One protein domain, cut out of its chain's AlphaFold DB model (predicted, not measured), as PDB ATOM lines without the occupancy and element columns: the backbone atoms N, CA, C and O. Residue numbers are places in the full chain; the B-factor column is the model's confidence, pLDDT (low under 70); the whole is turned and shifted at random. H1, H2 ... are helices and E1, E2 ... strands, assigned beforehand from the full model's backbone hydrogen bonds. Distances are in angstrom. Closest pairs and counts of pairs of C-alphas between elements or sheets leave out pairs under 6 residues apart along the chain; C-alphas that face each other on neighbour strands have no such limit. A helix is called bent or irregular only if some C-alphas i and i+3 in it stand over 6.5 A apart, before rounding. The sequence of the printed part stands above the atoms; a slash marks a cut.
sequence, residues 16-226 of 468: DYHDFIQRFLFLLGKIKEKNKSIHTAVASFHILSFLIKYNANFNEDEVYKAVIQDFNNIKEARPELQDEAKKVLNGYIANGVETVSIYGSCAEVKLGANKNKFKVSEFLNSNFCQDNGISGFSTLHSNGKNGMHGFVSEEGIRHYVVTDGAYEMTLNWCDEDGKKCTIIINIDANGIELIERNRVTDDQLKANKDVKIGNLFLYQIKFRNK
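Overview. This is residues 16 to 226 of the 468 residues of an uncharacterized protein of Laodelphax striatellus (UniProt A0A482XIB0). Two strongly twisted sheets lie partly face to face, the larger one E1 E2 E4 E5 E6 E10 and the smaller one E3 E7 E8 E9, and helix H2 packs over the other face of the larger sheet, with H1 and H3 touching or close to it there. H4 covers the E1 edge of the larger sheet, on the face opposite to H2, while the short H6 only grazes the smaller sheet. The printed part has 211 residues with six named helices and ten named strands, in the order H1 H2 H3 H4 E1 E2 E3 H5 E4 E5 E6 E7 E8 E9 H6 E10. Both sheets are mixed, in the orders E1 E2 E4 E5 E6 E10 and E3 E7 E8 E9, and the class is mixed, helices and strands. The whole is compact and rounded, with a radius of gyration of the C-alphas of 16.6 A and spans of 47 by 40 by 32 A.

Along the chain. The larger sheet holds E1, residues 97 to 103, E2, 106 to 111, E4, 136 to 140, E5, 146 to 152 and 18.6 A long, E6, 158 to 162, and E10, 211 to 213. E1 begins with C-alpha 97 at (132.801, 233.365, 138.657). The smaller sheet holds E3, residues 118 to 120, E7, 167 to 174 and 22.4 A long, E8, 180 to 188 and 25.9 A long, and E9, 191 to 196. H1, residues 16 to 34, is 27.5 A long and begins with C-alpha 16 at (143.720, 208.473, 154.069). H2, residues 40 to 54, is 21.1 A long, H3, 60 to 73, 20.2 A, and H4, 79 to 92, 20.5 A. H5 is residues 127 to 131 and H6 residues 202 to 206. E10 ends with C-alpha 213 at (146.123, 217.481, 147.744).

Arrangement. In the larger sheet, E1 and E2 form an antiparallel hairpin, with N 98 and O 110 2.8 A apart. E2 and E4 are parallel, with N 109 and O 138 at 2.8 A. E4 E5 E6 is a meander, each strand the antiparallel neighbour of the one before, with N 137 and O 150 at 2.8 A and N 149 and O 161 at 2.8 A. E6 and E10 are parallel, with N 212 and O 158 at 2.8 A. The two sheets form a sandwich, two sheets face to face, 10.8 A centre to centre where they face each other, with strands at 37 degrees. In the smaller sheet E3 and E7 are parallel, with N 120 and O 168 at 2.8 A, and E7 E8 E9 is a second meander, with N 169 and O 185 at 2.8 A and N 186 and O 193 at 2.8 A. H2 and H4 lie on opposite faces of the larger sheet, giving three layers, helices on both faces of a sheet. H2, at a height over the sheet of 9.0 A, lies over E4 and E5, and only just over E2, on which 3 of its C-alphas fall; its closest C-alphas to E4 are Ala 41 and Ser 138, 5.1 A. H4, at a height of 7.5 A, lies over E1, the closest C-alphas being Lys 86 and Val 100, 5.6 A; it is irregular, C-alphas 80 and 83 being 7.5 A apart. H1 touches H2 with residues 24 to 31 alone, at a steep tilt of 49 degrees, the closest C-alphas being Leu 28 and Ser 44, 6.8 A. H2 touches H3 at His 46 and Val 67, their closest C-alphas, 5.7 A. H5 is close to H4 but not clearly touching, the closest C-alphas being Val 88 and Phe 128, 7.6 A. Every O i to N i+4 pair is within hydrogen-bond range in H1, H2, H3, H5 and H6, and 7 of 10 in H4.

Size, cuts and confidence. The C-alphas of Lys 34 and Asp 177 are the two farthest apart, 48.7 A. The printed part has no cut, and no link is long. Residues 214 to 226 hold no named element. The mean pLDDT of the printed part is 82.9, with 22 residues under 70, among them residues 35 to 43 and 55 to 58.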
ATOM      1  N   ASP A  16     143.146 207.221 153.514       64.31
ATOM      2  CA  ASP A  16     143.720 208.473 154.069       64.31
ATOM      3  C   ASP A  16     143.074 209.786 153.571       64.31
ATOM      4  O   ASP A  16     142.726 210.664 154.364       64.31
ATOM      5  N   TYR A  17     142.899 209.964 152.253       69.88
ATOM      6  CA  TYR A  17     142.267 211.186 151.721       69.88
ATOM      7  C   TYR A  17     140.768 211.208 152.035       69.88
ATOM      8  O   TYR A  17     140.226 212.253 152.384       69.88
ATOM      9  N   HIS A  18     140.089 210.063 151.939       72.62
ATOM     10  CA  HIS A  18     138.660 209.993 152.228       72.62
ATOM     11  C   HIS A  18     138.371 210.269 153.709       72.62
ATOM     12  O   HIS A  18     137.483 211.071 153.995       72.62
ATOM     13  N   ASP A  19     139.143 209.687 154.634       73.81
ATOM     14  CA  ASP A  19     139.020 209.955 156.073       73.81
ATOM     15  C   ASP A  19     139.242 211.441 156.393       73.81
ATOM     16  O   ASP A  19     138.435 212.059 157.094       73.81
ATOM     17  N   PHE A  20     140.258 212.065 155.788       76.19
ATOM     18  CA  PHE A  20     140.486 213.506 155.921       76.19
ATOM     19  C   PHE A  20     139.256 214.331 155.505       76.19
ATOM     20  O   PHE A  20     138.820 215.224 156.240       76.19
ATOM     21  N   ILE A  21     138.664 214.022 154.346       75.81
ATOM     22  CA  ILE A  21     137.470 214.717 153.844       75.81
ATOM     23  C   ILE A  21     136.270 214.503 154.768       75.81
ATOM     24  O   ILE A  21     135.553 215.461 155.057       75.81
ATOM     25  N   GLN A  22     136.056 213.284 155.269       78.56
ATOM     26  CA  GLN A  22     134.952 212.995 156.188       78.56
ATOM     27  C   GLN A  22     135.071 213.802 157.483       78.56
ATOM     28  O   GLN A  22     134.097 214.419 157.918       78.56
ATOM     29  N   ARG A  23     136.274 213.886 158.062       77.69
ATOM     30  CA  ARG A  23     136.535 214.698 159.261       77.69
ATOM     31  C   ARG A  23     136.324 216.187 159.006       77.69
ATOM     32  O   ARG A  23     135.696 216.866 159.820       77.69
ATOM     33  N   PHE A  24     136.799 216.692 157.866       80.12
ATOM     34  CA  PHE A  24     136.563 218.074 157.447       80.12
ATOM     35  C   PHE A  24     135.066 218.384 157.350       80.12
ATOM     36  O   PHE A  24     134.591 219.360 157.936       80.12
ATOM     37  N   LEU A  25     134.308 217.535 156.651       78.69
ATOM     38  CA  LEU A  25     132.866 217.704 156.471       78.69
ATOM     39  C   LEU A  25     132.106 217.618 157.798       78.69
ATOM     40  O   LEU A  25     131.195 218.418 158.027       78.69
ATOM     41  N   PHE A  26     132.498 216.700 158.681       81.25
ATOM     42  CA  PHE A  26     131.916 216.555 160.011       81.25
ATOM     43  C   PHE A  26     132.080 217.830 160.854       81.25
ATOM     44  O   PHE A  26     131.087 218.376 161.346       81.25
ATOM     45  N   LEU A  27     133.303 218.362 160.961       79.25
ATOM     46  CA  LEU A  27     133.577 219.599 161.704       79.25
ATOM     47  C   LEU A  27     132.839 220.801 161.113       79.25
ATOM     48  O   LEU A  27     132.256 221.606 161.844       79.25
ATOM     49  N   LEU A  28     132.820 220.901 159.783       78.56
ATOM     50  CA  LEU A  28     132.110 221.965 159.084       78.56
ATOM     51  C   LEU A  28     130.601 221.911 159.355       78.56
ATOM     52  O   LEU A  28     129.981 222.954 159.575       78.56
ATOM     53  N   GLY A  29     130.019 220.709 159.393       77.88
ATOM     54  CA  GLY A  29     128.631 220.490 159.795       77.88
ATOM     55  C   GLY A  29     128.358 220.989 161.216       77.88
ATOM     56  O   GLY A  29     127.444 221.786 161.421       77.88
ATOM     57  N   LYS A  30     129.203 220.608 162.181       77.56
ATOM     58  CA  LYS A  30     129.075 221.029 163.588       77.56
ATOM     59  C   LYS A  30     129.172 222.538 163.781       77.56
ATOM     60  O   LYS A  30     128.394 223.116 164.542       77.56
ATOM     61  N   ILE A  31     130.101 223.187 163.087       76.69
ATOM     62  CA  ILE A  31     130.261 224.643 163.148       76.69
ATOM     63  C   ILE A  31     129.026 225.348 162.574       76.69
ATOM     64  O   ILE A  31     128.511 226.274 163.202       76.69
ATOM     65  N   LYS A  32     128.488 224.862 161.446       73.56
ATOM     66  CA  LYS A  32     127.246 225.389 160.852       73.56
ATOM     67  C   LYS A  32     126.022 225.192 161.752       73.56
ATOM     68  O   LYS A  32     125.188 226.092 161.836       73.56
ATOM     69  N   GLU A  33     125.907 224.049 162.433       77.12
ATOM     70  CA  GLU A  33     124.831 223.786 163.403       77.12
ATOM     71  C   GLU A  33     124.869 224.776 164.572       77.12
ATOM     72  O   GLU A  33     123.843 225.366 164.919       77.12
ATOM     73  N   LYS A  34     126.056 224.976 165.163       75.69
ATOM     74  CA  LYS A  34     126.246 225.854 166.325       75.69
ATOM     75  C   LYS A  34     126.171 227.346 165.960       75.69
ATOM     76  O   LYS A  34     125.805 228.151 166.815       75.69
ATOM     77  N   ASN A  35     126.470 227.734 164.716       69.81
ATOM     78  CA  ASN A  35     126.376 229.123 164.265       69.81
ATOM     79  C   ASN A  35     126.023 229.238 162.769       69.81
ATOM     80  O   ASN A  35     126.878 229.229 161.882       69.81
ATOM     81  N   LYS A  36     124.728 229.440 162.505       64.19
ATOM     82  CA  LYS A  36     124.145 229.539 161.155       64.19
ATOM     83  C   LYS A  36     124.592 230.768 160.351       64.19
ATOM     84  O   LYS A  36     124.338 230.814 159.154       64.19
ATOM     85  N   SER A  37     125.204 231.761 161.002       58.16
ATOM     86  CA  SER A  37     125.630 233.024 160.372       58.16
ATOM     87  C   SER A  37     127.060 232.996 159.832       58.16
ATOM     88  O   SER A  37     127.527 233.981 159.266       58.16
ATOM     89  N   ILE A  38     127.770 231.880 160.010       61.44
ATOM     90  CA  ILE A  38     129.158 231.756 159.581       61.44
ATOM     91  C   ILE A  38     129.257 231.726 158.059       61.44
ATOM     92  O   ILE A  38     128.750 230.805 157.411       61.44
ATOM     93  N   HIS A  39     129.960 232.712 157.494       58.72
ATOM     94  CA  HIS A  39     130.382 232.674 156.098       58.72
ATOM     95  C   HIS A  39     131.260 231.447 155.877       58.72
ATOM     96  O   HIS A  39     132.220 231.186 156.609       58.72
ATOM     97  N   THR A  40     130.878 230.650 154.886       63.16
ATOM     98  CA  THR A  40     131.333 229.266 154.801       63.16
ATOM     99  C   THR A  40     132.806 229.192 154.406       63.16
ATOM    100  O   THR A  40     133.504 228.305 154.884       63.16
ATOM    101  N   ALA A  41     133.311 230.164 153.640       62.06
ATOM    102  CA  ALA A  41     134.710 230.202 153.221       62.06
ATOM    103  C   ALA A  41     135.718 230.412 154.365       62.06
ATOM    104  O   ALA A  41     136.760 229.761 154.378       62.06
ATOM    105  N   VAL A  42     135.416 231.284 155.336       64.25
ATOM    106  CA  VAL A  42     136.317 231.567 156.472       64.25
ATOM    107  C   VAL A  42     136.394 230.351 157.387       64.25
ATOM    108  O   VAL A  42     137.482 229.864 157.682       64.25
ATOM    109  N   ALA A  43     135.248 229.776 157.762       69.94
ATOM    110  CA  ALA A  43     135.249 228.555 158.560       69.94
ATOM    111  C   ALA A  43     135.900 227.380 157.826       69.94
ATOM    112  O   ALA A  43     136.705 226.678 158.426       69.94
ATOM    113  N   SER A  44     135.624 227.187 156.532       70.12
ATOM    114  CA  SER A  44     136.296 226.155 155.736       70.12
ATOM    115  C   SER A  44     137.815 226.344 155.711       70.12
ATOM    116  O   SER A  44     138.533 225.367 155.890       70.12
ATOM    117  N   PHE A  45     138.307 227.575 155.560       73.50
ATOM    118  CA  PHE A  45     139.738 227.882 155.609       73.50
ATOM    119  C   PHE A  45     140.358 227.559 156.978       73.50
ATOM    120  O   PHE A  45     141.334 226.815 157.039       73.50
ATOM    121  N   HIS A  46     139.779 228.047 158.081       74.38
ATOM    122  CA  HIS A  46     140.345 227.823 159.417       74.38
ATOM    123  C   HIS A  46     140.255 226.352 159.851       74.38
ATOM    124  O   HIS A  46     141.208 225.838 160.428       74.38
ATOM    125  N   ILE A  47     139.168 225.640 159.521       76.44
ATOM    126  CA  ILE A  47     139.064 224.189 159.762       76.44
ATOM    127  C   ILE A  47     140.148 223.452 158.976       76.44
ATOM    128  O   ILE A  47     140.823 222.586 159.527       76.44
ATOM    129  N   LEU A  48     140.325 223.794 157.697       74.00
ATOM    130  CA  LEU A  48     141.307 223.143 156.838       74.00
ATOM    131  C   LEU A  48     142.735 223.372 157.353       74.00
ATOM    132  O   LEU A  48     143.478 222.409 157.540       74.00
ATOM    133  N   SER A  49     143.083 224.625 157.658       73.69
ATOM    134  CA  SER A  49     144.372 224.992 158.249       73.69
ATOM    135  C   SER A  49     144.616 224.259 159.569       73.69
ATOM    136  O   SER A  49     145.722 223.784 159.816       73.69
ATOM    137  N   PHE A  50     143.590 224.145 160.413       77.38
ATOM    138  CA  PHE A  50     143.691 223.466 161.698       77.38
ATOM    139  C   PHE A  50     143.926 221.958 161.527       77.38
ATOM    140  O   PHE A  50     144.846 221.399 162.125       77.38
ATOM    141  N   LEU A  51     143.145 221.287 160.674       75.69
ATOM    142  CA  LEU A  51     143.285 219.848 160.425       75.69
ATOM    143  C   LEU A  51     144.669 219.478 159.886       75.69
ATOM    144  O   LEU A  51     145.229 218.454 160.279       75.69
ATOM    145  N   ILE A  52     145.225 220.321 159.015       73.44
ATOM    146  CA  ILE A  52     146.568 220.138 158.464       73.44
ATOM    147  C   ILE A  52     147.647 220.376 159.524       73.44
ATOM    148  O   ILE A  52     148.599 219.601 159.595       73.44
ATOM    149  N   LYS A  53     147.482 221.383 160.391       74.19
ATOM    150  CA  LYS A  53     148.453 221.714 161.445       74.19
ATOM    151  C   LYS A  53     148.531 220.656 162.551       74.19
ATOM    152  O   LYS A  53     149.616 220.391 163.061       74.19
ATOM    153  N   TYR A  54     147.404 220.045 162.920       70.50
ATOM    154  CA  TYR A  54     147.311 219.170 164.100       70.50
ATOM    155  C   TYR A  54     147.117 217.678 163.787       70.50
ATOM    156  O   TYR A  54     146.910 216.890 164.707       70.50
ATOM    157  N   ASN A  55     147.183 217.292 162.505       63.25
ATOM    158  CA  ASN A  55     147.160 215.915 161.997       63.25
ATOM    159  C   ASN A  55     146.319 214.937 162.844       63.25
ATOM    160  O   ASN A  55     146.843 214.042 163.504       63.25
ATOM    161  N   ALA A  56     144.997 215.133 162.820       54.62
ATOM    162  CA  ALA A  56     143.992 214.245 163.414       54.62
ATOM    163  C   ALA A  56     143.948 214.108 164.953       54.62
ATOM    164  O   ALA A  56     142.986 213.513 165.441       54.62
ATOM    165  N   ASN A  57     144.888 214.670 165.724       58.66
ATOM    166  CA  ASN A  57     144.865 214.596 167.190       58.66
ATOM    167  C   ASN A  57     144.364 215.915 167.791       58.66
ATOM    168  O   ASN A  57     145.147 216.759 168.225       58.66
ATOM    169  N   PHE A  58     143.048 216.122 167.752       65.31
ATOM    170  CA  PHE A  58     142.432 217.365 168.205       65.31
ATOM    171  C   PHE A  58     141.144 217.141 168.991       65.31
ATOM    172  O   PHE A  58     140.405 216.187 168.760       65.31
ATOM    173  N   ASN A  59     140.853 218.077 169.893       72.19
ATOM    174  CA  ASN A  59     139.567 218.172 170.565       72.19
ATOM    175  C   ASN A  59     138.609 219.030 169.724       72.19
ATOM    176  O   ASN A  59     138.897 220.192 169.439       72.19
ATOM    177  N   GLU A  60     137.457 218.475 169.345       70.62
ATOM    178  CA  GLU A  60     136.439 219.149 168.527       70.62
ATOM    179  C   GLU A  60     136.011 220.512 169.089       70.62
ATOM    180  O   GLU A  60     135.811 221.465 168.332       70.62
ATOM    181  N   ASP A  61     135.899 220.636 170.413       73.62
ATOM    182  CA  ASP A  61     135.503 221.892 171.052       73.62
ATOM    183  C   ASP A  61     136.628 222.937 171.036       73.62
ATOM    184  O   ASP A  61     136.347 224.139 171.018       73.62
ATOM    185  N   GLU A  62     137.892 222.512 171.006       76.06
ATOM    186  CA  GLU A  62     139.035 223.414 170.825       76.06
ATOM    187  C   GLU A  62     139.099 223.927 169.390       76.06
ATOM    188  O   GLU A  62     139.249 225.134 169.191       76.06
ATOM    189  N   VAL A  63     138.878 223.047 168.404       74.06
ATOM    190  CA  VAL A  63     138.764 223.449 166.992       74.06
ATOM    191  C   VAL A  63     137.629 224.447 166.828       74.06
ATOM    192  O   VAL A  63     137.813 225.503 166.228       74.06
ATOM    193  N   TYR A  64     136.464 224.151 167.410       75.44
ATOM    194  CA  TYR A  64     135.320 225.051 167.376       75.44
ATOM    195  C   TYR A  64     135.670 226.415 167.981       75.44
ATOM    196  O   TYR A  64     135.451 227.435 167.336       75.44
ATOM    197  N   LYS A  65     136.250 226.466 169.186       77.50
ATOM    198  CA  LYS A  65     136.626 227.739 169.825       77.50
ATOM    199  C   LYS A  65     137.626 228.535 168.988       77.50
ATOM    200  O   LYS A  65     137.415 229.732 168.815       77.50
ATOM    201  N   ALA A  66     138.661 227.885 168.455       75.62
ATOM    202  CA  ALA A  66     139.677 228.534 167.631       75.62
ATOM    203  C   ALA A  66     139.073 229.113 166.342       75.62
ATOM    204  O   ALA A  66     139.190 230.308 166.084       75.62
ATOM    205  N   VAL A  67     138.322 228.296 165.593       75.62
ATOM    206  CA  VAL A  67     137.679 228.715 164.336       75.62
ATOM    207  C   VAL A  67     136.672 229.844 164.569       75.62
ATOM    208  O   VAL A  67     136.599 230.781 163.780       75.62
ATOM    209  N   ILE A  68     135.889 229.781 165.649       74.06
ATOM    210  CA  ILE A  68     134.888 230.806 165.970       74.06
ATOM    211  C   ILE A  68     135.529 232.114 166.415       74.06
ATOM    212  O   ILE A  68     135.007 233.179 166.080       74.06
ATOM    213  N   GLN A  69     136.619 232.056 167.177       74.50
ATOM    214  CA  GLN A  69     137.343 233.251 167.592       74.50
ATOM    215  C   GLN A  69     137.867 234.003 166.364       74.50
ATOM    216  O   GLN A  69     137.598 235.197 166.226       74.50
ATOM    217  N   ASP A  70     138.518 233.294 165.443       70.81
ATOM    218  CA  ASP A  70     139.047 233.881 164.210       70.81
ATOM    219  C   ASP A  70     137.925 234.388 163.297       70.81
ATOM    220  O   ASP A  70     137.984 235.512 162.798       70.81
ATOM    221  N   PHE A  71     136.844 233.615 163.159       70.69
ATOM    222  CA  PHE A  71     135.665 234.037 162.406       70.69
ATOM    223  C   PHE A  71     135.042 235.321 162.973       70.69
ATOM    224  O   PHE A  71     134.691 236.234 162.230       70.69
ATOM    225  N   ASN A  72     134.895 235.418 164.296       69.56
ATOM    226  CA  ASN A  72     134.280 236.586 164.923       69.56
ATOM    227  C   ASN A  72     135.098 237.866 164.738       69.56
ATOM    228  O   ASN A  72     134.507 238.946 164.746       69.56
ATOM    229  N   ASN A  73     136.412 237.741 164.555       70.06
ATOM    230  CA  ASN A  73     137.289 238.866 164.252       70.06
ATOM    231  C   ASN A  73     137.127 239.360 162.802       70.06
ATOM    232  O   ASN A  73     137.465 240.503 162.513       70.06
ATOM    233  N   ILE A  74     136.599 238.527 161.894       70.88
ATOM    234  CA  ILE A  74     136.538 238.785 160.448       70.88
ATOM    235  C   ILE A  74     135.104 238.558 159.944       70.88
ATOM    236  O   ILE A  74     134.791 237.561 159.293       70.88
ATOM    237  N   LYS A  75     134.203 239.491 160.273       66.44
ATOM    238  CA  LYS A  75     132.780 239.411 159.881       66.44
ATOM    239  C   LYS A  75     132.446 240.162 158.599       66.44
ATOM    240  O   LYS A  75     131.463 239.831 157.941       66.44
ATOM    241  N   GLU A  76     133.235 241.172 158.260       76.12
ATOM    242  CA  GLU A  76     132.937 242.072 157.152       76.12
ATOM    243  C   GLU A  76     133.765 241.708 155.921       76.12
ATOM    244  O   GLU A  76     134.954 241.390 156.012       76.12
ATOM    245  N   ALA A  77     133.105 241.722 154.764       81.62
ATOM    246  CA  ALA A  77     133.790 241.567 153.493       81.62
ATOM    247  C   ALA A  77     134.613 242.828 153.186       81.62
ATOM    248  O   ALA A  77     134.265 243.915 153.636       81.62
ATOM    249  N   ARG A  78     135.659 242.682 152.372       88.75
ATOM    250  CA  ARG A  78     136.468 243.767 151.795       88.75
ATOM    251  C   ARG A  78     135.885 244.181 150.435       88.75
ATOM    252  O   ARG A  78     136.285 243.597 149.421       88.75
ATOM    253  N   PRO A  79     134.877 245.082 150.376       87.69
ATOM    254  CA  PRO A  79     134.193 245.439 149.131       87.69
ATOM    255  C   PRO A  79     135.145 246.017 148.083       87.69
ATOM    256  O   PRO A  79     134.953 245.786 146.892       87.69
ATOM    257  N   GLU A  80     136.201 246.706 148.518       90.19
ATOM    258  CA  GLU A  80     137.190 247.349 147.659       90.19
ATOM    259  C   GLU A  80     137.957 246.366 146.762       90.19
ATOM    260  O   GLU A  80     138.433 246.761 145.702       90.19
ATOM    261  N   LEU A  81     138.038 245.087 147.148       91.75
ATOM    262  CA  LEU A  81     138.738 244.054 146.381       91.75
ATOM    263  C   LEU A  81     137.824 243.186 145.513       91.75
ATOM    264  O   LEU A  81     138.328 242.390 144.725       91.75
ATOM    265  N   GLN A  82     136.499 243.276 145.657       91.06
ATOM    266  CA  GLN A  82     135.583 242.285 145.074       91.06
ATOM    267  C   GLN A  82     135.636 242.252 143.544       91.06
ATOM    268  O   GLN A  82     135.754 241.176 142.951       91.06
ATOM    269  N   ASP A  83     135.581 243.418 142.901       91.00
ATOM    270  CA  ASP A  83     135.567 243.518 141.439       91.00
ATOM    271  C   ASP A  83     136.903 243.087 140.826       91.00
ATOM    272  O   ASP A  83     136.933 242.355 139.829       91.00
ATOM    273  N   GLU A  84     138.015 243.487 141.445       93.12
ATOM    274  CA  GLU A  84     139.350 243.090 141.004       93.12
ATOM    275  C   GLU A  84     139.578 241.589 141.212       93.12
ATOM    276  O   GLU A  84     139.969 240.897 140.269       93.12
ATOM    277  N   ALA A  85     139.226 241.056 142.385       92.31
ATOM    278  CA  ALA A  85     139.303 239.627 142.675       92.31
ATOM    279  C   ALA A  85     138.476 238.814 141.678       92.31
ATOM    280  O   ALA A  85     138.954 237.820 141.133       92.31
ATOM    281  N   LYS A  86     137.246 239.254 141.380       93.31
ATOM    282  CA  LYS A  86     136.384 238.620 140.378       93.31
ATOM    283  C   LYS A  86     137.016 238.649 138.991       93.31
ATOM    284  O   LYS A  86     136.949 237.648 138.274       93.31
ATOM    285  N   LYS A  87     137.631 239.762 138.590       91.88
ATOM    286  CA  LYS A  87     138.324 239.873 137.300       91.88
ATOM    287  C   LYS A  87     139.516 238.916 137.220       91.88
ATOM    288  O   LYS A  87     139.632 238.193 136.233       91.88
ATOM    289  N   VAL A  88     140.352 238.873 138.257       92.31
ATOM    290  CA  VAL A  88     141.516 237.978 138.345       92.31
ATOM    291  C   VAL A  88     141.072 236.515 138.328       92.31
ATOM    292  O   VAL A  88     141.536 235.742 137.493       92.31
ATOM    293  N   LEU A  89     140.118 236.134 139.179       91.38
ATOM    294  CA  LEU A  89     139.621 234.759 139.275       91.38
ATOM    295  C   LEU A  89     138.963 234.269 137.982       91.38
ATOM    296  O   LEU A  89     139.127 233.102 137.641       91.38
ATOM    297  N   ASN A  90     138.285 235.131 137.219       90.06
ATOM    298  CA  ASN A  90     137.772 234.760 135.894       90.06
ATOM    299  C   ASN A  90     138.887 234.420 134.885       90.06
ATOM    300  O   ASN A  90     138.629 233.698 133.925       90.06
ATOM    301  N   GLY A  91     140.118 234.897 135.101       88.06
ATOM    302  CA  GLY A  91     141.293 234.470 134.339       88.06
ATOM    303  C   GLY A  91     141.772 233.059 134.699       88.06
ATOM    304  O   GLY A  91     142.320 232.367 133.844       88.06
ATOM    305  N   TYR A  92     141.529 232.610 135.935       88.94
ATOM    306  CA  TYR A  92     141.980 231.307 136.433       88.94
ATOM    307  C   TYR A  92     140.903 230.217 136.405       88.94
ATOM    308  O   TYR A  92     141.236 229.033 136.310       88.94
ATOM    309  N   ILE A  93     139.628 230.602 136.493       87.56
ATOM    310  CA  ILE A  93     138.471 229.708 136.549       87.56
ATOM    311  C   ILE A  93     137.680 229.841 135.252       87.56
ATOM    312  O   ILE A  93     136.943 230.805 135.032       87.56
ATOM    313  N   ALA A  94     137.806 228.843 134.379       81.38
ATOM    314  CA  ALA A  94     137.142 228.889 133.085       81.38
ATOM    315  C   ALA A  94     135.620 228.730 133.234       81.38
ATOM    316  O   ALA A  94     135.138 227.735 133.779       81.38
ATOM    317  N   ASN A  95     134.868 229.625 132.584       66.44
ATOM    318  CA  ASN A  95     133.401 229.638 132.507       66.44
ATOM    319  C   ASN A  95     132.656 230.074 133.775       66.44
ATOM    320  O   ASN A  95     131.543 229.608 134.025       66.44
ATOM    321  N   GLY A  96     133.229 231.042 134.484       71.50
ATOM    322  CA  GLY A  96     132.434 232.069 135.143       71.50
ATOM    323  C   GLY A  96     132.422 231.969 136.656       71.50
ATOM    324  O   GLY A  96     131.843 231.057 137.245       71.50
ATOM    325  N   VAL A  97     133.007 232.988 137.266       88.94
ATOM    326  CA  VAL A  97     132.801 233.365 138.657       88.94
ATOM    327  C   VAL A  97     131.618 234.330 138.715       88.94
ATOM    328  O   VAL A  97     131.643 235.393 138.088       88.94
ATOM    329  N   GLU A  98     130.569 233.957 139.445       89.94
ATOM    330  CA  GLU A  98     129.351 234.753 139.621       89.94
ATOM    331  C   GLU A  98     129.622 235.947 140.537       89.94
ATOM    332  O   GLU A  98     129.441 237.102 140.142       89.94
ATOM    333  N   THR A  99     130.122 235.676 141.741       90.31
ATOM    334  CA  THR A  99     130.455 236.678 142.755       90.31
ATOM    335  C   THR A  99     131.710 236.266 143.505       90.31
ATOM    336  O   THR A  99     132.000 235.074 143.638       90.31
ATOM    337  N   VAL A 100     132.440 237.258 144.011       91.56
ATOM    338  CA  VAL A 100     133.570 237.048 144.916       91.56
ATOM    339  C   VAL A 100     133.383 237.931 146.132       91.56
ATOM    340  O   VAL A 100     133.132 239.125 145.985       91.56
ATOM    341  N   SER A 101     133.544 237.344 147.311       90.31
ATOM    342  CA  SER A 101     133.568 238.066 148.580       90.31
ATOM    343  C   SER A 101     134.873 237.743 149.295       90.31
ATOM    344  O   SER A 101     135.190 236.575 149.499       90.31
ATOM    345  N   ILE A 102     135.645 238.764 149.666       89.00
ATOM    346  CA  ILE A 102     136.906 238.584 150.394       89.00
ATOM    347  C   ILE A 102     136.662 238.838 151.877       89.00
ATOM    348  O   ILE A 102     136.237 239.931 152.240       89.00
ATOM    349  N   TYR A 103     136.967 237.857 152.722       85.56
ATOM    350  CA  TYR A 103     136.879 237.949 154.177       85.56
ATOM    351  C   TYR A 103     138.267 237.705 154.767       85.56
ATOM    352  O   TYR A 103     138.764 236.577 154.765       85.56
ATOM    353  N   GLY A 104     138.917 238.770 155.242       85.38
ATOM    354  CA  GLY A 104     140.297 238.692 155.721       85.38
ATOM    355  C   GLY A 104     141.241 238.219 154.614       85.38
ATOM    356  O   GLY A 104     141.372 238.892 153.590       85.38
ATOM    357  N   SER A 105     141.862 237.056 154.821       87.12
ATOM    358  CA  SER A 105     142.770 236.406 153.868       87.12
ATOM    359  C   SER A 105     142.101 235.341 152.985       87.12
ATOM    360  O   SER A 105     142.789 234.672 152.213       87.12
ATOM    361  N   CYS A 106     140.779 235.152 153.076       88.25
ATOM    362  CA  CYS A 106     140.058 234.113 152.339       88.25
ATOM    363  C   CYS A 106     139.109 234.700 151.282       88.25
ATOM    364  O   CYS A 106     138.306 235.589 151.573       88.25
ATOM    365  N   ALA A 107     139.165 234.159 150.063       89.88
ATOM    366  CA  ALA A 107     138.233 234.465 148.985       89.88
ATOM    367  C   ALA A 107     137.088 233.440 148.910       89.88
ATOM    368  O   ALA A 107     137.302 232.262 148.628       89.88
ATOM    369  N   GLU A 108     135.848 233.883 149.094       89.75
ATOM    370  CA  GLU A 108     134.657 233.097 148.773       89.75
ATOM    371  C   GLU A 108     134.285 233.315 147.304       89.75
ATOM    372  O   GLU A 108     134.028 234.441 146.882       89.75
ATOM    373  N   VAL A 109     134.263 232.239 146.516       90.44
ATOM    374  CA  VAL A 109     134.102 232.287 145.060       90.44
ATOM    375  C   VAL A 109     132.835 231.546 144.658       90.44
ATOM    376  O   VAL A 109     132.797 230.317 144.646       90.44
ATOM    377  N   LYS A 110     131.784 232.273 144.289       90.19
ATOM    378  CA  LYS A 110     130.546 231.660 143.797       90.19
ATOM    379  C   LYS A 110     130.675 231.335 142.311       90.19
ATOM    380  O   LYS A 110     131.048 232.198 141.519       90.19
ATOM    381  N   LEU A 111     130.377 230.100 141.923       89.19
ATOM    382  CA  LEU A 111     130.541 229.608 140.552       89.19
ATOM    383  C   LEU A 111     129.256 229.795 139.724       89.19
ATOM    384  O   LEU A 111     128.161 229.491 140.187       89.19
ATOM    385  N   GLY A 112     129.398 230.263 138.478       75.94
ATOM    386  CA  GLY A 112     128.311 230.792 137.639       75.94
ATOM    387  C   GLY A 112     127.411 229.798 136.890       75.94
ATOM    388  O   GLY A 112     126.606 230.238 136.076       75.94
ATOM    389  N   ALA A 113     127.513 228.484 137.117       70.69
ATOM    390  CA  ALA A 113     126.576 227.468 136.609       70.69
ATOM    391  C   ALA A 113     126.859 226.099 137.250       70.69
ATOM    392  O   ALA A 113     127.986 225.837 137.658       70.69
ATOM    393  N   ASN A 114     125.889 225.179 137.248       62.25
ATOM    394  CA  ASN A 114     126.104 223.770 137.621       62.25
ATOM    395  C   ASN A 114     126.822 223.012 136.495       62.25
ATOM    396  O   ASN A 114     126.216 222.216 135.776       62.25
ATOM    397  N   LYS A 115     128.113 223.287 136.292       65.38
ATOM    398  CA  LYS A 115     128.950 222.448 135.433       65.38
ATOM    399  C   LYS A 115     129.353 221.187 136.183       65.38
ATOM    400  O   LYS A 115     129.742 221.244 137.342       65.38
ATOM    401  N   ASN A 116     129.360 220.064 135.468       68.88
ATOM    402  CA  ASN A 116     129.843 218.797 136.016       68.88
ATOM    403  C   ASN A 116     131.349 218.827 136.304       68.88
ATOM    404  O   ASN A 116     131.819 218.001 137.072       68.88
ATOM    405  N   LYS A 117     132.096 219.749 135.675       81.69
ATOM    406  CA  LYS A 117     133.541 219.907 135.849       81.69
ATOM    407  C   LYS A 117     133.982 221.361 135.647       81.69
ATOM    408  O   LYS A 117     133.636 221.969 134.630       81.69
ATOM    409  N   PHE A 118     134.773 221.896 136.575       85.00
ATOM    410  CA  PHE A 118     135.373 223.235 136.498       85.00
ATOM    411  C   PHE A 118     136.855 223.152 136.155       85.00
ATOM    412  O   PHE A 118     137.535 222.257 136.638       85.00
ATOM    413  N   LYS A 119     137.369 224.083 135.343       85.31
ATOM    414  CA  LYS A 119     138.815 224.203 135.119       85.31
ATOM    415  C   LYS A 119     139.356 225.330 135.973       85.31
ATOM    416  O   LYS A 119     138.883 226.457 135.836       85.31
ATOM    417  N   VAL A 120     140.323 225.013 136.818       84.75
ATOM    418  CA  VAL A 120     140.951 225.938 137.752       84.75
ATOM    419  C   VAL A 120     142.459 225.899 137.537       84.75
ATOM    420  O   VAL A 120     143.061 224.839 137.373       84.75
ATOM    421  N   SER A 121     143.070 227.072 137.513       83.19
ATOM    422  CA  SER A 121     144.522 227.248 137.481       83.19
ATOM    423  C   SER A 121     144.991 228.030 138.715       83.19
ATOM    424  O   SER A 121     144.183 228.380 139.574       83.19
ATOM    425  N   GLU A 122     146.301 228.248 138.836       82.38
ATOM    426  CA  GLU A 122     147.010 228.691 140.051       82.38
ATOM    427  C   GLU A 122     146.681 230.119 140.528       82.38
ATOM    428  O   GLU A 122     147.502 231.030 140.451       82.38
ATOM    429  N   PHE A 123     145.479 230.302 141.075       88.44
ATOM    430  CA  PHE A 123     145.041 231.550 141.700       88.44
ATOM    431  C   PHE A 123     145.883 231.915 142.932       88.44
ATOM    432  O   PHE A 123     146.312 233.059 143.071       88.44
ATOM    433  N   LEU A 124     146.161 230.949 143.814       89.19
ATOM    434  CA  LEU A 124     146.918 231.181 145.056       89.19
ATOM    435  C   LEU A 124     148.376 231.584 144.814       89.19
ATOM    436  O   LEU A 124     148.987 232.192 145.684       89.19
ATOM    437  N   ASN A 125     148.921 231.285 143.635       86.75
ATOM    438  CA  ASN A 125     150.271 231.683 143.243       86.75
ATOM    439  C   ASN A 125     150.308 233.037 142.500       86.75
ATOM    440  O   ASN A 125     151.321 233.393 141.905       86.75
ATOM    441  N   SER A 126     149.192 233.771 142.449       89.88
ATOM    442  CA  SER A 126     149.123 235.057 141.749       89.88
ATOM    443  C   SER A 126     149.649 236.210 142.610       89.88
ATOM    444  O   SER A 126     149.441 236.231 143.823       89.88
ATOM    445  N   ASN A 127     150.250 237.219 141.965       92.38
ATOM    446  CA  ASN A 127     150.650 238.464 142.637       92.38
ATOM    447  C   ASN A 127     149.457 239.131 143.328       92.38
ATOM    448  O   ASN A 127     149.593 239.629 144.432       92.38
ATOM    449  N   PHE A 128     148.261 239.044 142.731       93.44
ATOM    450  CA  PHE A 128     147.036 239.555 143.343       93.44
ATOM    451  C   PHE A 128     146.812 238.984 144.750       93.44
ATOM    452  O   PHE A 128     146.471 239.734 145.661       93.44
ATOM    453  N   CYS A 129     147.021 237.678 144.943       92.44
ATOM    454  CA  CYS A 129     146.887 237.058 146.257       92.44
ATOM    455  C   CYS A 129     147.954 237.556 147.237       92.44
ATOM    456  O   CYS A 129     147.622 237.906 148.368       92.44
ATOM    457  N   GLN A 130     149.209 237.638 146.793       91.38
ATOM    458  CA  GLN A 130     150.335 238.091 147.618       91.38
ATOM    459  C   GLN A 130     150.172 239.556 148.048       91.38
ATOM    460  O   GLN A 130     150.214 239.854 149.242       91.38
ATOM    461  N   ASP A 131     149.892 240.445 147.097       94.81
ATOM    462  CA  ASP A 131     149.772 241.891 147.307       94.81
ATOM    463  C   ASP A 131     148.586 242.249 148.216       94.81
ATOM    464  O   ASP A 131     148.617 243.253 148.928       94.81
ATOM    465  N   ASN A 132     147.539 241.415 148.226       93.19
ATOM    466  CA  ASN A 132     146.315 241.659 148.990       93.19
ATOM    467  C   ASN A 132     146.180 240.808 150.261       93.19
ATOM    468  O   ASN A 132     145.144 240.889 150.934       93.19
ATOM    469  N   GLY A 133     147.199 240.009 150.599       90.81
ATOM    470  CA  GLY A 133     147.201 239.146 151.782       90.81
ATOM    471  C   GLY A 133     146.157 238.026 151.728       90.81
ATOM    472  O   GLY A 133     145.620 237.635 152.764       90.81
ATOM    473  N   ILE A 134     145.830 237.532 150.533       90.56
ATOM    474  CA  ILE A 134     144.895 236.423 150.329       90.56
ATOM    475  C   ILE A 134     145.692 235.122 150.345       90.56
ATOM    476  O   ILE A 134     146.478 234.846 149.443       90.56
ATOM    477  N   SER A 135     145.471 234.306 151.370       90.62
ATOM    478  CA  SER A 135     146.142 233.019 151.556       90.62
ATOM    479  C   SER A 135     145.247 231.829 151.233       90.62
ATOM    480  O   SER A 135     145.724 230.699 151.245       90.62
ATOM    481  N   GLY A 136     143.960 232.038 150.941       90.06
ATOM    482  CA  GLY A 136     143.033 230.942 150.690       90.06
ATOM    483  C   GLY A 136     141.813 231.321 149.866       90.06
ATOM    484  O   GLY A 136     141.477 232.491 149.698       90.06
ATOM    485  N   PHE A 137     141.126 230.303 149.361       89.81
ATOM    486  CA  PHE A 137     139.822 230.449 148.737       89.81
ATOM    487  C   PHE A 137     138.930 229.234 148.989       89.81
ATOM    488  O   PHE A 137     139.392 228.126 149.265       89.81
ATOM    489  N   SER A 138     137.628 229.445 148.852       88.50
ATOM    490  CA  SER A 138     136.614 228.396 148.858       88.50
ATOM    491  C   SER A 138     135.607 228.661 147.755       88.50
ATOM    492  O   SER A 138     135.123 229.782 147.615       88.50
ATOM    493  N   THR A 139     135.264 227.636 146.983       88.56
ATOM    494  CA  THR A 139     134.249 227.760 145.938       88.56
ATOM    495  C   THR A 139     132.877 227.334 146.441       88.56
ATOM    496  O   THR A 139     132.756 226.303 147.109       88.56
ATOM    497  N   LEU A 140     131.843 228.054 146.026       85.94
ATOM    498  CA  LEU A 140     130.447 227.733 146.286       85.94
ATOM    499  C   LEU A 140     129.737 227.423 144.965       85.94
ATOM    500  O   LEU A 140     129.712 228.250 144.049       85.94
ATOM    501  N   HIS A 141     129.149 226.234 144.869       84.44
ATOM    502  CA  HIS A 141     128.287 225.864 143.748       84.44
ATOM    503  C   HIS A 141     126.981 226.662 143.787       84.44
ATOM    504  O   HIS A 141     126.552 227.134 144.840       84.44
ATOM    505  N   SER A 142     126.286 226.768 142.652       78.88
ATOM    506  CA  SER A 142     125.031 227.536 142.581       78.88
ATOM    507  C   SER A 142     123.914 226.984 143.487       78.88
ATOM    508  O   SER A 142     123.024 227.723 143.898       78.88
ATOM    509  N   ASN A 143     123.989 225.698 143.858       76.19
ATOM    510  CA  ASN A 143     123.093 225.041 144.816       76.19
ATOM    511  C   ASN A 143     123.467 225.297 146.296       76.19
ATOM    512  O   ASN A 143     122.860 224.701 147.184       76.19
ATOM    513  N   GLY A 144     124.478 226.128 146.566       75.88
ATOM    514  CA  GLY A 144     124.948 226.448 147.914       75.88
ATOM    515  C   GLY A 144     125.837 225.380 148.564       75.88
ATOM    516  O   GLY A 144     126.159 225.505 149.747       75.88
ATOM    517  N   LYS A 145     126.243 224.329 147.837       79.88
ATOM    518  CA  LYS A 145     127.217 223.345 148.329       79.88
ATOM    519  C   LYS A 145     128.650 223.848 148.178       79.88
ATOM    520  O   LYS A 145     128.994 224.511 147.200       79.88
ATOM    521  N   ASN A 146     129.494 223.467 149.133       80.69
ATOM    522  CA  ASN A 146     130.927 223.742 149.099       80.69
ATOM    523  C   ASN A 146     131.632 222.843 148.099       80.69
ATOM    524  O   ASN A 146     131.499 221.625 148.173       80.69
ATOM    525  N   GLY A 147     132.390 223.456 147.202       86.81
ATOM    526  CA  GLY A 147     133.072 222.762 146.127       86.81
ATOM    527  C   GLY A 147     134.507 222.380 146.469       86.81
ATOM    528  O   GLY A 147     134.764 221.353 147.090       86.81
ATOM    529  N   MET A 148     135.446 223.194 146.005       88.44
ATOM    530  CA  MET A 148     136.870 223.090 146.266       88.44
ATOM    531  C   MET A 148     137.338 224.186 147.224       88.44
ATOM    532  O   MET A 148     136.871 225.325 147.183       88.44
ATOM    533  N   HIS A 149     138.318 223.836 148.039       87.69
ATOM    534  CA  HIS A 149     139.003 224.704 148.977       87.69
ATOM    535  C   HIS A 149     140.496 224.677 148.666       87.69
ATOM    536  O   HIS A 149     141.049 223.623 148.345       87.69
ATOM    537  N   GLY A 150     141.146 225.830 148.759       88.56
ATOM    538  CA  GLY A 150     142.589 225.941 148.614       88.56
ATOM    539  C   GLY A 150     143.161 226.913 149.629       88.56
ATOM    540  O   GLY A 150     142.529 227.929 149.915       88.56
ATOM    541  N   PHE A 151     144.352 226.638 150.149       88.75
ATOM    542  CA  PHE A 151     145.095 227.615 150.940       88.75
ATOM    543  C   PHE A 151     146.608 227.413 150.891       88.75
ATOM    544  O   PHE A 151     147.087 226.369 150.458       88.75
ATOM    545  N   VAL A 152     147.339 228.428 151.342       89.56
ATOM    546  CA  VAL A 152     148.790 228.436 151.524       89.56
ATOM    547  C   VAL A 152     149.094 228.357 153.021       89.56
ATOM    548  O   VAL A 152     148.582 229.175 153.788       89.56
ATOM    549  N   SER A 153     149.886 227.367 153.438       86.50
ATOM    550  CA  SER A 153     150.315 227.199 154.833       86.50
ATOM    551  C   SER A 153     151.386 228.220 155.242       86.50
ATOM    552  O   SER A 153     151.932 228.934 154.398       86.50
ATOM    553  N   GLU A 154     151.716 228.282 156.538       82.50
ATOM    554  CA  GLU A 154     152.801 229.135 157.056       82.50
ATOM    555  C   GLU A 154     154.161 228.787 156.412       82.50
ATOM    556  O   GLU A 154     155.000 229.662 156.218       82.50
ATOM    557  N   GLU A 155     154.356 227.528 156.006       85.00
ATOM    558  CA  GLU A 155     155.545 227.034 155.298       85.00
ATOM    559  C   GLU A 155     155.530 227.325 153.785       85.00
ATOM    560  O   GLU A 155     156.441 226.916 153.068       85.00
ATOM    561  N   GLY A 156     154.494 228.001 153.276       88.06
ATOM    562  CA  GLY A 156     154.350 228.327 151.856       88.06
ATOM    563  C   GLY A 156     153.799 227.188 150.989       88.06
ATOM    564  O   GLY A 156     153.767 227.317 149.764       88.06
ATOM    565  N   ILE A 157     153.340 226.086 151.591       90.00
ATOM    566  CA  ILE A 157     152.813 224.928 150.860       90.00
ATOM    567  C   ILE A 157     151.359 225.191 150.471       90.00
ATOM    568  O   ILE A 157     150.524 225.535 151.307       90.00
ATOM    569  N   ARG A 158     151.032 224.993 149.194       91.50
ATOM    570  CA  ARG A 158     149.664 225.053 148.674       91.50
ATOM    571  C   ARG A 158     148.947 223.737 148.936       91.50
ATOM    572  O   ARG A 158     149.381 222.684 148.481       91.50
ATOM    573  N   HIS A 159     147.812 223.801 149.612       90.00
ATOM    574  CA  HIS A 159     146.941 222.667 149.884       90.00
ATOM    575  C   HIS A 159     145.612 222.838 149.165       90.00
ATOM    576  O   HIS A 159     144.985 223.892 149.272       90.00
ATOM    577  N   TYR A 160     145.149 221.781 148.501       89.75
ATOM    578  CA  TYR A 160     143.842 221.755 147.849       89.75
ATOM    579  C   TYR A 160     142.997 220.584 148.316       89.75
ATOM    580  O   TYR A 160     143.485 219.470 148.488       89.75
ATOM    581  N   VAL A 161     141.707 220.840 148.488       87.12
ATOM    582  CA  VAL A 161     140.725 219.871 148.963       87.12
ATOM    583  C   VAL A 161     139.441 220.030 148.167       87.12
ATOM    584  O   VAL A 161     138.908 221.129 148.058       87.12
ATOM    585  N   VAL A 162     138.926 218.929 147.625       87.56
ATOM    586  CA  VAL A 162     137.646 218.906 146.906       87.56
ATOM    587  C   VAL A 162     136.627 218.138 147.735       87.56
ATOM    588  O   VAL A 162     136.825 216.955 148.007       87.56
ATOM    589  N   THR A 163     135.540 218.810 148.119       83.62
ATOM    590  CA  THR A 163     134.441 218.230 148.905       83.62
ATOM    591  C   THR A 163     133.203 217.915 148.077       83.62
ATOM    592  O   THR A 163     132.463 217.003 148.432       83.62
ATOM    593  N   ASP A 164     132.960 218.646 146.985       85.31
ATOM    594  CA  ASP A 164     131.825 218.404 146.084       85.31
ATOM    595  C   ASP A 164     132.128 218.889 144.661       85.31
ATOM    596  O   ASP A 164     132.704 219.961 144.460       85.31
ATOM    597  N   GLY A 165     131.668 218.141 143.658       87.06
ATOM    598  CA  GLY A 165     131.878 218.439 142.238       87.06
ATOM    599  C   GLY A 165     133.153 217.818 141.659       87.06
ATOM    600  O   GLY A 165     133.825 217.019 142.309       87.06
ATOM    601  N   ALA A 166     133.466 218.173 140.408       89.31
ATOM    602  CA  ALA A 166     134.694 217.754 139.737       89.31
ATOM    603  C   ALA A 166     135.513 218.961 139.270       89.31
ATOM    604  O   ALA A 166     134.964 219.947 138.766       89.31
ATOM    605  N   TYR A 167     136.833 218.868 139.399       91.38
ATOM    606  CA  TYR A 167     137.750 219.959 139.083       91.38
ATOM    607  C   TYR A 167     138.924 219.455 138.253       91.38
ATOM    608  O   TYR A 167     139.669 218.582 138.685       91.38
ATOM    609  N   GLU A 168     139.108 220.043 137.073       93.44
ATOM    610  CA  GLU A 168     140.385 220.037 136.367       93.44
ATOM    611  C   GLU A 168     141.284 221.093 136.987       93.44
ATOM    612  O   GLU A 168     140.933 222.274 136.979       93.44
ATOM    613  N   MET A 169     142.438 220.692 137.491       93.38
ATOM    614  CA  MET A 169     143.380 221.605 138.115       93.38
ATOM    615  C   MET A 169     144.681 221.606 137.337       93.38
ATOM    616  O   MET A 169     145.283 220.556 137.131       93.38
ATOM    617  N   THR A 170     145.110 222.791 136.914       94.38
ATOM    618  CA  THR A 170     146.480 223.003 136.444       94.38
ATOM    619  C   THR A 170     147.329 223.354 137.652       94.38
ATOM    620  O   THR A 170     147.139 224.426 138.221       94.38
ATOM    621  N   LEU A 171     148.238 222.457 138.023       93.94
ATOM    622  CA  LEU A 171     149.146 222.633 139.151       93.94
ATOM    623  C   LEU A 171     150.543 222.949 138.640       93.94
ATOM    624  O   LEU A 171     151.020 222.270 137.729       93.94
ATOM    625  N   ASN A 172     151.209 223.946 139.217       92.12
ATOM    626  CA  ASN A 172     152.611 224.228 138.913       92.12
ATOM    627  C   ASN A 172     153.467 224.357 140.169       92.12
ATOM    628  O   ASN A 172     152.957 224.641 141.243       92.12
ATOM    629  N   TRP A 173     154.761 224.095 140.019       92.50
ATOM    630  CA  TRP A 173     155.793 224.265 141.045       92.50
ATOM    631  C   TRP A 173     157.143 224.465 140.356       92.50
ATOM    632  O   TRP A 173     157.243 224.275 139.139       92.50
ATOM    633  N   CYS A 174     158.165 224.856 141.107       89.38
ATOM    634  CA  CYS A 174     159.540 224.854 140.612       89.38
ATOM    635  C   CYS A 174     160.283 223.640 141.176       89.38
ATOM    636  O   CYS A 174     160.136 223.324 142.355       89.38
ATOM    637  N   ASP A 175     161.050 222.939 140.340       84.94
ATOM    638  CA  ASP A 175     161.977 221.917 140.831       84.94
ATOM    639  C   ASP A 175     163.216 222.550 141.495       84.94
ATOM    640  O   ASP A 175     163.329 223.774 141.606       84.94
ATOM    641  N   GLU A 176     164.138 221.710 141.975       81.81
ATOM    642  CA  GLU A 176     165.335 222.147 142.713       81.81
ATOM    643  C   GLU A 176     166.273 223.031 141.868       81.81
ATOM    644  O   GLU A 176     167.014 223.840 142.424       81.81
ATOM    645  N   ASP A 177     166.171 222.951 140.537       84.06
ATOM    646  CA  ASP A 177     166.919 223.772 139.582       84.06
ATOM    647  C   ASP A 177     166.168 225.066 139.195       84.06
ATOM    648  O   ASP A 177     166.599 225.820 138.318       84.06
ATOM    649  N   GLY A 178     165.014 225.335 139.819       83.31
ATOM    650  CA  GLY A 178     164.165 226.489 139.524       83.31
ATOM    651  C   GLY A 178     163.371 226.357 138.222       83.31
ATOM    652  O   GLY A 178     162.777 227.334 137.752       83.31
ATOM    653  N   LYS A 179     163.335 225.170 137.607       88.38
ATOM    654  CA  LYS A 179     162.583 224.930 136.378       88.38
ATOM    655  C   LYS A 179     161.117 224.696 136.711       88.38
ATOM    656  O   LYS A 179     160.752 223.906 137.576       88.38
ATOM    657  N   LYS A 180     160.245 225.367 135.959       91.25
ATOM    658  CA  LYS A 180     158.798 225.247 136.133       91.25
ATOM    659  C   LYS A 180     158.305 223.862 135.708       91.25
ATOM    660  O   LYS A 180     158.360 223.504 134.529       91.25
ATOM    661  N   CYS A 181     157.739 223.135 136.656       93.69
ATOM    662  CA  CYS A 181     156.970 221.918 136.450       93.69
ATOM    663  C   CYS A 181     155.477 222.253 136.379       93.69
ATOM    664  O   CYS A 181     154.993 223.202 137.000       93.69
ATOM    665  N   THR A 182     154.718 221.514 135.572       94.56
ATOM    666  CA  THR A 182     153.267 221.709 135.461       94.56
ATOM    667  C   THR A 182     152.584 220.385 135.178       94.56
ATOM    668  O   THR A 182     152.980 219.674 134.262       94.56
ATOM    669  N   ILE A 183     151.523 220.065 135.909       94.12
ATOM    670  CA  ILE A 183     150.656 218.920 135.613       94.12
ATOM    671  C   ILE A 183     149.206 219.377 135.550       94.12
ATOM    672  O   ILE A 183     148.837 220.412 136.105       94.12
ATOM    673  N   ILE A 184     148.381 218.585 134.881       94.56
ATOM    674  CA  ILE A 184     146.935 218.755 134.880       94.56
ATOM    675  C   ILE A 184     146.333 217.505 135.500       94.56
ATOM    676  O   ILE A 184     146.588 216.392 135.038       94.56
ATOM    677  N   ILE A 185     145.527 217.693 136.536       94.19
ATOM    678  CA  ILE A 185     144.818 216.613 137.222       94.19
ATOM    679  C   ILE A 185     143.316 216.842 137.149       94.19
ATOM    680  O   ILE A 185     142.854 217.962 136.938       94.19
ATOM    681  N   ASN A 186     142.546 215.780 137.334       93.12
ATOM    682  CA  ASN A 186     141.118 215.846 137.582       93.12
ATOM    683  C   ASN A 186     140.819 215.230 138.949       93.12
ATOM    684  O   ASN A 186     141.252 214.115 139.223       93.12
ATOM    685  N   ILE A 187     140.086 215.947 139.795       91.00
ATOM    686  CA  ILE A 187     139.663 215.470 141.114       91.00
ATOM    687  C   ILE A 187     138.142 215.423 141.141       91.00
ATOM    688  O   ILE A 187     137.488 216.423 140.846       91.00
ATOM    689  N   ASP A 188     137.592 214.269 141.507       88.62
ATOM    690  CA  ASP A 188     136.162 214.055 141.714       88.62
ATOM    691  C   ASP A 188     135.914 213.006 142.814       88.62
ATOM    692  O   ASP A 188     136.845 212.532 143.467       88.62
ATOM    693  N   ALA A 189     134.648 212.630 143.018       83.06
ATOM    694  CA  ALA A 189     134.237 211.649 144.025       83.06
ATOM    695  C   ALA A 189     134.893 210.262 143.867       83.06
ATOM    696  O   ALA A 189     134.940 209.496 144.825       83.06
ATOM    697  N   ASN A 190     135.404 209.932 142.678       82.44
ATOM    698  CA  ASN A 190     136.066 208.660 142.400       82.44
ATOM    699  C   ASN A 190     137.596 208.735 142.590       82.44
ATOM    700  O   ASN A 190     138.294 207.758 142.318       82.44
ATOM    701  N   GLY A 191     138.129 209.884 143.017       84.31
ATOM    702  CA  GLY A 191     139.547 210.095 143.304       84.31
ATOM    703  C   GLY A 191     140.264 210.968 142.274       84.31
ATOM    704  O   GLY A 191     139.648 211.693 141.490       84.31
ATOM    705  N   ILE A 192     141.595 210.893 142.267       90.50
ATOM    706  CA  ILE A 192     142.463 211.812 141.520       90.50
ATOM    707  C   ILE A 192     142.974 211.128 140.245       90.50
ATOM    708  O   ILE A 192     143.557 210.049 140.297       90.50
ATOM    709  N   GLU A 193     142.740 211.740 139.089       91.62
ATOM    710  CA  GLU A 193     143.191 211.290 137.767       91.62
ATOM    711  C   GLU A 193     144.282 212.230 137.241       91.62
ATOM    712  O   GLU A 193     144.122 213.451 137.282       91.62
ATOM    713  N   LEU A 194     145.384 211.677 136.726       92.44
ATOM    714  CA  LEU A 194     146.413 212.464 136.042       92.44
ATOM    715  C   LEU A 194     146.024 212.620 134.570       92.44
ATOM    716  O   LEU A 194     146.031 211.653 133.809       92.44
ATOM    717  N   ILE A 195     145.683 213.845 134.167       92.69
ATOM    718  CA  ILE A 195     145.253 214.162 132.800       92.69
ATOM    719  C   ILE A 195     146.459 214.411 131.902       92.69
ATOM    720  O   ILE A 195     146.533 213.874 130.797       92.69
ATOM    721  N   GLU A 196     147.404 215.227 132.368       92.25
ATOM    722  CA  GLU A 196     148.589 215.588 131.598       92.25
ATOM    723  C   GLU A 196     149.800 215.800 132.505       92.25
ATOM    724  O   GLU A 196     149.729 216.493 133.518       92.25
ATOM    725  N   ARG A 197     150.934 215.208 132.117       89.12
ATOM    726  CA  ARG A 197     152.182 215.245 132.888       89.12
ATOM    727  C   ARG A 197     153.183 216.297 132.388       89.12
ATOM    728  O   ARG A 197     154.194 216.510 133.036       89.12
ATOM    729  N   ASN A 198     152.953 216.910 131.223       89.69
ATOM    730  CA  ASN A 198     153.825 217.912 130.579       89.69
ATOM    731  C   ASN A 198     155.341 217.636 130.681       89.69
ATOM    732  O   ASN A 198     156.127 218.543 130.945       89.69
ATOM    733  N   ARG A 199     155.764 216.384 130.450       88.31
ATOM    734  CA  ARG A 199     157.175 215.941 130.516       88.31
ATOM    735  C   ARG A 199     157.831 216.031 131.905       88.31
ATOM    736  O   ARG A 199     159.045 215.888 131.990       88.31
ATOM    737  N   VAL A 200     157.058 216.232 132.972       90.31
ATOM    738  CA  VAL A 200     157.540 216.129 134.356       90.31
ATOM    739  C   VAL A 200     157.943 214.680 134.635       90.31
ATOM    740  O   VAL A 200     157.132 213.775 134.440       90.31
ATOM    741  N   THR A 201     159.174 214.439 135.084       89.94
ATOM    742  CA  THR A 201     159.663 213.088 135.428       89.94
ATOM    743  C   THR A 201     159.137 212.613 136.791       89.94
ATOM    744  O   THR A 201     158.481 213.368 137.511       89.94
ATOM    745  N   ASP A 202     159.357 211.344 137.157       88.38
ATOM    746  CA  ASP A 202     159.040 210.854 138.513       88.38
ATOM    747  C   ASP A 202     159.892 211.561 139.575       88.38
ATOM    748  O   ASP A 202     159.359 211.964 140.607       88.38
ATOM    749  N   ASP A 203     161.167 211.822 139.282       88.19
ATOM    750  CA  ASP A 203     162.062 212.549 140.186       88.19
ATOM    751  C   ASP A 203     161.601 213.992 140.413       88.19
ATOM    752  O   ASP A 203     161.517 214.442 141.552       88.19
ATOM    753  N   GLN A 204     161.200 214.702 139.353       89.94
ATOM    754  CA  GLN A 204     160.663 216.064 139.472       89.94
ATOM    755  C   GLN A 204     159.326 216.107 140.226       89.94
ATOM    756  O   GLN A 204     159.039 217.075 140.931       89.94
ATOM    757  N   LEU A 205     158.501 215.062 140.099       89.69
ATOM    758  CA  LEU A 205     157.262 214.925 140.864       89.69
ATOM    759  C   LEU A 205     157.543 214.634 142.347       89.69
ATOM    760  O   LEU A 205     156.840 215.147 143.213       89.69
ATOM    761  N   LYS A 206     158.578 213.841 142.642       89.81
ATOM    762  CA  LYS A 206     159.038 213.532 144.004       89.81
ATOM    763  C   LYS A 206     159.718 214.723 144.679       89.81
ATOM    764  O   LYS A 206     159.594 214.881 145.889       89.81
ATOM    765  N   ALA A 207     160.376 215.576 143.899       88.94
ATOM    766  CA  ALA A 207     160.993 216.810 144.368       88.94
ATOM    767  C   ALA A 207     159.978 217.921 144.701       88.94
ATOM    768  O   ALA A 207     160.356 218.914 145.319       88.94
ATOM    769  N   ASN A 208     158.697 217.775 144.327       90.12
ATOM    770  CA  ASN A 208     157.655 218.744 144.676       90.12
ATOM    771  C   ASN A 208     157.556 218.923 146.198       90.12
ATOM    772  O   ASN A 208     157.144 218.009 146.918       90.12
ATOM    773  N   LYS A 209     157.837 220.146 146.649       90.00
ATOM    774  CA  LYS A 209     157.657 220.605 148.032       90.00
ATOM    775  C   LYS A 209     156.540 221.654 148.154       90.00
ATOM    776  O   LYS A 209     156.153 221.992 149.266       90.00
ATOM    777  N   ASP A 210     155.970 222.086 147.028       90.88
ATOM    778  CA  ASP A 210     155.095 223.263 146.957       90.88
ATOM    779  C   ASP A 210     153.605 222.927 147.033       90.88
ATOM    780  O   ASP A 210     152.816 223.768 147.456       90.88
ATOM    781  N   VAL A 211     153.195 221.740 146.573       92.62
ATOM    782  CA  VAL A 211     151.772 221.416 146.382       92.62
ATOM    783  C   VAL A 211     151.376 220.108 147.060       92.62
ATOM    784  O   VAL A 211     152.033 219.075 146.896       92.62
ATOM    785  N   LYS A 212     150.246 220.141 147.768       91.69
ATOM    786  CA  LYS A 212     149.566 218.996 148.371       91.69
ATOM    787  C   LYS A 212     148.091 218.952 147.982       91.69
ATOM    788  O   LYS A 212     147.429 219.983 147.868       91.69
ATOM    789  N   ILE A 213     147.563 217.738 147.840       88.69
ATOM    790  CA  ILE A 213     146.123 217.481 147.744       88.69
ATOM    791  C   ILE A 213     145.696 216.764 149.027       88.69
ATOM    792  O   ILE A 213     146.177 215.671 149.332       88.69
ATOM    793  N   GLY A 214     144.847 217.412 149.823       81.88
ATOM    794  CA  GLY A 214     144.651 217.055 151.227       81.88
ATOM    795  C   GLY A 214     145.977 217.118 151.994       81.88
ATOM    796  O   GLY A 214     146.651 218.153 151.996       81.88
ATOM    797  N   ASN A 215     146.367 215.993 152.598       80.06
ATOM    798  CA  ASN A 215     147.629 215.843 153.333       80.06
ATOM    799  C   ASN A 215     148.760 215.191 152.520       80.06
ATOM    800  O   ASN A 215     149.854 215.007 153.051       80.06
ATOM    801  N   LEU A 216     148.530 214.868 151.243       86.81
ATOM    802  CA  LEU A 216     149.472 214.118 150.412       86.81
ATOM    803  C   LEU A 216     150.207 215.034 149.431       86.81
ATOM    804  O   LEU A 216     149.584 215.814 148.708       86.81
ATOM    805  N   PHE A 217     151.529 214.899 149.360       90.12
ATOM    806  CA  PHE A 217     152.317 215.439 148.254       90.12
ATOM    807  C   PHE A 217     151.990 214.707 146.953       90.12
ATOM    808  O   PHE A 217     151.581 213.546 146.959       90.12
ATOM    809  N   LEU A 218     152.230 215.367 145.819       90.94
ATOM    810  CA  LEU A 218     151.846 214.845 144.506       90.94
ATOM    811  C   LEU A 218     152.413 213.448 144.204       90.94
ATOM    812  O   LEU A 218     151.703 212.624 143.642       90.94
ATOM    813  N   TYR A 219     153.647 213.144 144.622       88.75
ATOM    814  CA  TYR A 219     154.256 211.821 144.416       88.75
ATOM    815  C   TYR A 219     153.650 210.709 145.287       88.75
ATOM    816  O   TYR A 219     153.825 209.532 144.985       88.75
ATOM    817  N   GLN A 220     152.967 211.068 146.377       88.44
ATOM    818  CA  GLN A 220     152.300 210.118 147.275       88.44
ATOM    819  C   GLN A 220     150.910 209.732 146.754       88.44
ATOM    820  O   GLN A 220     150.307 208.775 147.236       88.44
ATOM    821  N   ILE A 221     150.387 210.472 145.775       87.19
ATOM    822  CA  ILE A 221     149.063 210.243 145.210       87.19
ATOM    823  C   ILE A 221     149.140 209.124 144.175       87.19
ATOM    824  O   ILE A 221     149.866 209.203 143.183       87.19
ATOM    825  N   LYS A 222     148.302 208.101 144.350       85.56
ATOM    826  CA  LYS A 222     148.062 207.098 143.315       85.56
ATOM    827  C   LYS A 222     147.098 207.654 142.270       85.56
ATOM    828  O   LYS A 222     145.880 207.577 142.422       85.56
ATOM    829  N   PHE A 223     147.650 208.226 141.207       85.88
ATOM    830  CA  PHE A 223     146.852 208.740 140.101       85.88
ATOM    831  C   PHE A 223     146.144 207.616 139.345       85.88
ATOM    832  O   PHE A 223     146.746 206.606 138.976       85.88
ATOM    833  N   ARG A 224     144.863 207.826 139.045       85.56
ATOM    834  CA  ARG A 224     144.166 207.057 138.015       85.56
ATOM    835  C   ARG A 224     144.718 207.495 136.660       85.56
ATOM    836  O   ARG A 224     144.742 208.688 136.365       85.56
ATOM    837  N   ASN A 225     145.175 206.546 135.852       72.38
ATOM    838  CA  ASN A 225     145.600 206.829 134.487       72.38
ATOM    839  C   ASN A 225     144.411 206.659 133.547       72.38
ATOM    840  O   ASN A 225     143.685 205.667 133.615       72.38
ATOM    841  N   LYS A 226     144.236 207.610 132.633       51.25
ATOM    842  CA  LYS A 226     143.302 207.462 131.524       51.25
ATOM    843  C   LYS A 226     143.898 206.462 130.539       51.25
ATOM    844  O   LYS A 226     144.769 206.830 129.752       51.25
TER     845      LYS A 226